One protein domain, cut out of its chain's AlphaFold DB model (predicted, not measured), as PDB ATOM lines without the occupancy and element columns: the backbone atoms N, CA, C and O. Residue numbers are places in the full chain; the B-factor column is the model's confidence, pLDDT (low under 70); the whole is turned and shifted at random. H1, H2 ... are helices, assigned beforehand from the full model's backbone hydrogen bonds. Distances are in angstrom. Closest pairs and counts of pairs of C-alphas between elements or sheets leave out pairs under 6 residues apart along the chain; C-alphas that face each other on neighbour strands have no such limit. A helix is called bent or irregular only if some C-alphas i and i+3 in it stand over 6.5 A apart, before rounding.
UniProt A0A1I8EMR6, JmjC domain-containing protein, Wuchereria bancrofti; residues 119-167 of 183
ATOM      1  N   PHE A 119     -22.910 -21.561 -49.862       90.69
ATOM      2  CA  PHE A 119     -21.609 -21.438 -50.511       90.69
ATOM      3  C   PHE A 119     -20.628 -20.698 -49.601       90.69
ATOM      4  O   PHE A 119     -21.022 -19.962 -48.696       90.69
ATOM      5  N   VAL A 120     -19.328 -20.871 -49.852       90.50
ATOM      6  CA  VAL A 120     -18.269 -20.153 -49.129       90.50
ATOM      7  C   VAL A 120     -17.570 -19.209 -50.096       90.50
ATOM      8  O   VAL A 120     -16.871 -19.642 -51.010       90.50
ATOM      9  N   ALA A 121     -17.761 -17.911 -49.882       90.56
ATOM     10  CA  ALA A 121     -17.013 -16.863 -50.564       90.56
ATOM     11  C   ALA A 121     -15.710 -16.555 -49.817       90.56
ATOM     12  O   ALA A 121     -15.655 -16.641 -48.585       90.56
ATOM     13  N   ALA A 122     -14.669 -16.156 -50.548       89.75
ATOM     14  CA  ALA A 122     -13.370 -15.835 -49.958       89.75
ATOM     15  C   ALA A 122     -13.471 -14.679 -48.946       89.75
ATOM     16  O   ALA A 122     -12.854 -14.721 -47.883       89.75
ATOM     17  N   GLU A 123     -14.309 -13.685 -49.238       91.56
ATOM     18  CA  GLU A 123     -14.554 -12.497 -48.417       91.56
ATOM     19  C   GLU A 123     -15.183 -12.835 -47.057       91.56
ATOM     20  O   GLU A 123     -14.984 -12.116 -46.080       91.56
ATOM     21  N   GLY A 124     -15.939 -13.935 -46.981       90.19
ATOM     22  CA  GLY A 124     -16.662 -14.360 -45.782       90.19
ATOM     23  C   GLY A 124     -15.933 -15.402 -44.938       90.19
ATOM     24  O   GLY A 124     -16.448 -15.792 -43.891       90.19
ATOM     25  N   ILE A 125     -14.752 -15.863 -45.361       91.75
ATOM     26  CA  ILE A 125     -14.174 -17.103 -44.833       91.75
ATOM     27  C   ILE A 125     -13.865 -17.055 -43.338       91.75
ATOM     28  O   ILE A 125     -14.092 -18.032 -42.628       91.75
ATOM     29  N   ALA A 126     -13.411 -15.902 -42.839       91.56
ATOM     30  CA  ALA A 126     -13.137 -15.710 -41.420       91.56
ATOM     31  C   ALA A 126     -14.413 -15.869 -40.576       91.56
ATOM     32  O   ALA A 126     -14.390 -16.545 -39.548       91.56
ATOM     33  N   TYR A 127     -15.538 -15.318 -41.047       92.81
ATOM     34  CA  TYR A 127     -16.838 -15.493 -40.398       92.81
ATOM     35  C   TYR A 127     -17.327 -16.940 -40.494       92.81
ATOM     36  O   TYR A 127     -17.835 -17.471 -39.512       92.81
ATOM     37  N   THR A 128     -17.125 -17.613 -41.631       93.19
ATOM     38  CA  THR A 128     -17.534 -19.017 -41.801       93.19
ATOM     39  C   THR A 128     -16.779 -19.951 -40.861       93.19
ATOM     40  O   THR A 128     -17.398 -20.823 -40.249       93.19
ATOM     41  N   VAL A 129     -15.466 -19.757 -40.701       91.38
ATOM     42  CA  VAL A 129     -14.659 -20.511 -39.729       91.38
ATOM     43  C   VAL A 129     -15.154 -20.246 -38.308       91.38
ATOM     44  O   VAL A 129     -15.447 -21.202 -37.595       91.38
ATOM     45  N   ALA A 130     -15.331 -18.977 -37.926       90.94
ATOM     46  CA  ALA A 130     -15.798 -18.613 -36.587       90.94
ATOM     47  C   ALA A 130     -17.163 -19.239 -36.251       90.94
ATOM     48  O   ALA A 130     -17.315 -19.863 -35.205       90.94
ATOM     49  N   VAL A 131     -18.136 -19.148 -37.164       89.44
ATOM     50  CA  VAL A 131     -19.470 -19.746 -36.981       89.44
ATOM     51  C   VAL A 131     -19.392 -21.267 -36.915       89.44
ATOM     52  O   VAL A 131     -20.056 -21.882 -36.085       89.44
ATOM     53  N   THR A 132     -18.571 -21.887 -37.767       89.75
ATOM     54  CA  THR A 132     -18.379 -23.341 -37.747       89.75
ATOM     55  C   THR A 132     -17.827 -23.781 -36.394       89.75
ATOM     56  O   THR A 132     -18.343 -24.732 -35.815       89.75
ATOM     57  N   ASP A 133     -16.837 -23.068 -35.857       88.69
ATOM     58  CA  ASP A 133     -16.246 -23.361 -34.552       88.69
ATOM     59  C   ASP A 133     -17.230 -23.133 -33.392       88.69
ATOM     60  O   ASP A 133     -17.298 -23.980 -32.501       88.69
ATOM     61  N   GLU A 134     -18.048 -22.072 -33.428       88.12
ATOM     62  CA  GLU A 134     -19.141 -21.862 -32.460       88.12
ATOM     63  C   GLU A 134     -20.141 -23.032 -32.473       88.12
ATOM     64  O   GLU A 134     -20.567 -23.516 -31.421       88.12
ATOM     65  N   LEU A 135     -20.491 -23.533 -33.661       86.25
ATOM     66  CA  LEU A 135     -21.488 -24.591 -33.825       86.25
ATOM     67  C   LEU A 135     -20.950 -26.006 -33.574       86.25
ATOM     68  O   LEU A 135     -21.757 -26.910 -33.348       86.25
ATOM     69  N   ARG A 136     -19.626 -26.228 -33.548       84.19
ATOM     70  CA  ARG A 136     -19.020 -27.556 -33.284       84.19
ATOM     71  C   ARG A 136     -19.514 -28.205 -31.995       84.19
ATOM     72  O   ARG A 136     -19.557 -29.430 -31.916       84.19
ATOM     73  N   PHE A 137     -19.854 -27.396 -30.995       78.56
ATOM     74  CA  PHE A 137     -20.340 -27.866 -29.698       78.56
ATOM     75  C   PHE A 137     -21.870 -27.963 -29.623       78.56
ATOM     76  O   PHE A 137     -22.397 -28.498 -28.651       78.56
ATOM     77  N   LEU A 138     -22.579 -27.452 -30.636       77.69
ATOM     78  CA  LEU A 138     -24.035 -27.294 -30.650       77.69
ATOM     79  C   LEU A 138     -24.738 -28.173 -31.695       77.69
ATOM     80  O   LEU A 138     -25.938 -28.417 -31.577       77.69
ATOM     81  N   ARG A 139     -24.028 -28.638 -32.730       77.12
ATOM     82  CA  ARG A 139     -24.592 -29.385 -33.868       77.12
ATOM     83  C   ARG A 139     -23.856 -30.699 -34.113       77.12
ATOM     84  O   ARG A 139     -22.740 -30.912 -33.637       77.12
ATOM     85  N   THR A 140     -24.489 -31.594 -34.872       73.12
ATOM     86  CA  THR A 140     -23.817 -32.806 -35.349       73.12
ATOM     87  C   THR A 140     -22.786 -32.442 -36.420       73.12
ATOM     88  O   THR A 140     -22.905 -31.413 -37.083       73.12
ATOM     89  N   LYS A 141     -21.748 -33.268 -36.598       66.56
ATOM     90  CA  LYS A 141     -20.675 -32.979 -37.570       66.56
ATOM     91  C   LYS A 141     -21.165 -32.930 -39.018       66.56
ATOM     92  O   LYS A 141     -20.539 -32.246 -39.821       66.56
ATOM     93  N   ASP A 142     -22.241 -33.645 -39.334       71.50
ATOM     94  CA  ASP A 142     -22.785 -33.724 -40.692       71.50
ATOM     95  C   ASP A 142     -23.569 -32.457 -41.079       71.50
ATOM     96  O   ASP A 142     -23.686 -32.159 -42.263       71.50
ATOM     97  N   ASP A 143     -24.014 -31.667 -40.092       73.25
ATOM     98  CA  ASP A 143     -24.720 -30.392 -40.297       73.25
ATOM     99  C   ASP A 143     -23.768 -29.191 -40.460       73.25
ATOM    100  O   ASP A 143     -24.213 -28.057 -40.640       73.25
ATOM    101  N   LEU A 144     -22.453 -29.405 -40.335       79.62
ATOM    102  CA  LEU A 144     -21.456 -28.339 -40.396       79.62
ATOM    103  C   LEU A 144     -20.805 -28.272 -41.771       79.62
ATOM    104  O   LEU A 144     -20.377 -29.281 -42.339       79.62
ATOM    105  N   VAL A 145     -20.619 -27.047 -42.261       82.69
ATOM    106  CA  VAL A 145     -19.776 -26.798 -43.427       82.69
ATOM    107  C   VAL A 145     -18.356 -27.275 -43.109       82.69
ATOM    108  O   VAL A 145     -17.728 -26.837 -42.145       82.69
ATOM    109  N   GLN A 146     -17.822 -28.172 -43.938       86.62
ATOM    110  CA  GLN A 146     -16.466 -28.714 -43.792       86.62
ATOM    111  C   GLN A 146     -15.446 -27.729 -44.384       86.62
ATOM    112  O   GLN A 146     -14.794 -28.003 -45.396       86.62
ATOM    113  N   VAL A 147     -15.372 -26.537 -43.781       88.31
ATOM    114  CA  VAL A 147     -14.572 -25.395 -44.262       88.31
ATOM    115  C   VAL A 147     -13.093 -25.758 -44.381       88.31
ATOM    116  O   VAL A 147     -12.426 -25.335 -45.320       88.31
ATOM    117  N   ASP A 148     -12.590 -26.590 -43.472       87.56
ATOM    118  CA  ASP A 148     -11.230 -27.129 -43.478       87.56
ATOM    119  C   ASP A 148     -10.933 -27.939 -44.746       87.56
ATOM    120  O   ASP A 148      -9.907 -27.728 -45.398       87.56
ATOM    121  N   LYS A 149     -11.854 -28.824 -45.144       89.81
ATOM    122  CA  LYS A 149     -11.712 -29.603 -46.378       89.81
ATOM    123  C   LYS A 149     -11.828 -28.721 -47.607       89.81
ATOM    124  O   LYS A 149     -11.033 -28.871 -48.531       89.81
ATOM    125  N   LEU A 150     -12.783 -27.792 -47.614       90.44
ATOM    126  CA  LEU A 150     -12.964 -26.865 -48.727       90.44
ATOM    127  C   LEU A 150     -11.696 -26.031 -48.957       90.44
ATOM    128  O   LEU A 150     -11.206 -25.949 -50.082       90.44
ATOM    129  N   LEU A 151     -11.126 -25.487 -47.882       89.94
ATOM    130  CA  LEU A 151      -9.864 -24.753 -47.903       89.94
ATOM    131  C   LEU A 151      -8.703 -25.609 -48.399       89.94
ATOM    132  O   LEU A 151      -7.927 -25.164 -49.243       89.94
ATOM    133  N   HIS A 152      -8.593 -26.843 -47.906       91.94
ATOM    134  CA  HIS A 152      -7.561 -27.770 -48.354       91.94
ATOM    135  C   HIS A 152      -7.638 -28.014 -49.867       91.94
ATOM    136  O   HIS A 152      -6.629 -27.874 -50.559       91.94
ATOM    137  N   PHE A 153      -8.828 -28.320 -50.395       92.81
ATOM    138  CA  PHE A 153      -9.020 -28.546 -51.828       92.81
ATOM    139  C   PHE A 153      -8.781 -27.285 -52.661       92.81
ATOM    140  O   PHE A 153      -8.152 -27.376 -53.713       92.81
ATOM    141  N   ALA A 154      -9.210 -26.112 -52.186       91.25
ATOM    142  CA  ALA A 154      -8.952 -24.841 -52.859       91.25
ATOM    143  C   ALA A 154      -7.444 -24.553 -52.967       91.25
ATOM    144  O   ALA A 154      -6.945 -24.242 -54.051       91.25
ATOM    145  N   CYS A 155      -6.697 -24.733 -51.874       92.00
ATOM    146  CA  CYS A 155      -5.243 -24.575 -51.858       92.00
ATOM    147  C   CYS A 155      -4.535 -25.610 -52.742       92.00
ATOM    148  O   CYS A 155      -3.620 -25.254 -53.484       92.00
ATOM    149  N   ALA A 156      -4.956 -26.877 -52.696       93.25
ATOM    150  CA  ALA A 156      -4.388 -27.936 -53.528       93.25
ATOM    151  C   ALA A 156      -4.610 -27.662 -55.025       93.25
ATOM    152  O   ALA A 156      -3.679 -27.792 -55.819       93.25
ATOM    153  N   ALA A 157      -5.813 -27.221 -55.404       92.06
ATOM    154  CA  ALA A 157      -6.129 -26.834 -56.775       92.06
ATOM    155  C   ALA A 157      -5.289 -25.631 -57.232       92.06
ATOM    156  O   ALA A 157      -4.694 -25.675 -58.308       92.06
ATOM    157  N   ALA A 158      -5.175 -24.589 -56.403       92.25
ATOM    158  CA  ALA A 158      -4.348 -23.423 -56.707       92.25
ATOM    159  C   ALA A 158      -2.863 -23.793 -56.881       92.25
ATOM    160  O   ALA A 158      -2.227 -23.369 -57.846       92.25
ATOM    161  N   ALA A 159      -2.318 -24.633 -55.993       92.69
ATOM    162  CA  ALA A 159      -0.945 -25.122 -56.094       92.69
ATOM    163  C   ALA A 159      -0.717 -25.939 -57.375       92.69
ATOM    164  O   ALA A 159       0.288 -25.735 -58.053       92.69
ATOM    165  N   ALA A 160      -1.660 -26.813 -57.742       91.88
ATOM    166  CA  ALA A 160      -1.585 -27.591 -58.974       91.88
ATOM    167  C   ALA A 160      -1.607 -26.698 -60.225       91.88
ATOM    168  O   ALA A 160      -0.857 -26.945 -61.167       91.88
ATOM    169  N   VAL A 161      -2.425 -25.639 -60.238       92.88
ATOM    170  CA  VAL A 161      -2.425 -24.655 -61.333       92.88
ATOM    171  C   VAL A 161      -1.060 -23.979 -61.437       92.88
ATOM    172  O   VAL A 161      -0.484 -23.954 -62.521       92.88
ATOM    173  N   LEU A 162      -0.499 -23.499 -60.324       90.88
ATOM    174  CA  LEU A 162       0.801 -22.822 -60.310       90.88
ATOM    175  C   LEU A 162       1.959 -23.735 -60.734       90.88
ATOM    176  O   LEU A 162       2.841 -23.295 -61.460       90.88
ATOM    177  N   GLN A 163       1.950 -25.005 -60.322       88.25
ATOM    178  CA  GLN A 163       2.979 -25.982 -60.702       88.25
ATOM    179  C   GLN A 163       2.938 -26.350 -62.189       88.25
ATOM    180  O   GLN A 163       3.977 -26.650 -62.769       88.25
ATOM    181  N   ASN A 164       1.750 -26.316 -62.798       82.00
ATOM    182  CA  ASN A 164       1.550 -26.597 -64.221       82.00
ATOM    183  C   ASN A 164       1.588 -25.330 -65.097       82.00
ATOM    184  O   ASN A 164       1.411 -25.417 -66.310       82.00
ATOM    185  N   SER A 165       1.796 -24.155 -64.497       72.06
ATOM    186  CA  SER A 165       1.972 -22.890 -65.212       72.06
ATOM    187  C   SER A 165       3.435 -22.745 -65.627       72.06
ATOM    188  O   SER A 165       4.319 -22.839 -64.776       72.06
ATOM    189  N   GLU A 166       3.723 -22.475 -66.905       60.03
ATOM    190  CA  GLU A 166       5.100 -22.154 -67.294       60.03
ATOM    191  C   GLU A 166       5.569 -20.864 -66.589       60.03
ATOM    192  O   GLU A 166       4.838 -19.861 -66.585       60.03
ATOM    193  N   PRO A 167       6.780 -20.846 -65.999       55.28
ATOM    194  CA  PRO A 167       7.343 -19.650 -65.385       55.28
ATOM    195  C   PRO A 167       7.641 -18.604 -66.470       55.28
ATOM    196  O   PRO A 167       8.717 -18.586 -67.058       55.28
TER     197      PRO A 167
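What this domain is: This is residues 119 to 167 of the 183 residues of the protein "JmjC domain-containing protein" of Wuchereria bancrofti (UniProt A0A1I8EMR6). A loose, uneven helical hairpin: H1 runs one way, a long link turns back, and H2 begins beside H1 and runs on as an arm. Residues 152 to 167, of which 152 to 163 belong to H2, stick out and make the length. The printed part has 49 residues with two named helices, H1 then H2, no named strand, and is all helix. It is only just loose, close to extended, with a radius of gyration of the C-alphas of 14.0 A and spans of 47 by 21 by 14 A.

Where its parts are: H1, residues 122 to 135, begins at C-alpha 122 (-13.370, -15.835, -49.958) and measures 20.1 A. It is irregular: C-alphas 123 and 126 are 7.8 A apart. H2, residues 147 to 163, measures 24.1 A and ends at C-alpha 163 (2.979, -25.982, -60.702).

How they stand to each other: H1 and H2 form a helical hairpin and only just touch, with 3 pairs of C-alphas within 8 A. H1 touches with residues 128 to 132 alone, H2 with residue 147 alone; the closest C-alphas, of Val 129 and Val 147, are 6.7 A apart. They run opposite ways at a shallow tilt of 32 degrees, only just short of steep. Every O i to N i+4 pair is within hydrogen-bond range in H2, and 8 of 10 in H1.

The domain as a whole: The C-alphas farthest apart, of Leu 138 and Pro 167, are 47.4 A apart. The printed part has no cut; the link from H1 to H2, 11 residues, is long. Residues 141, 166 and 167 have pLDDT under 70.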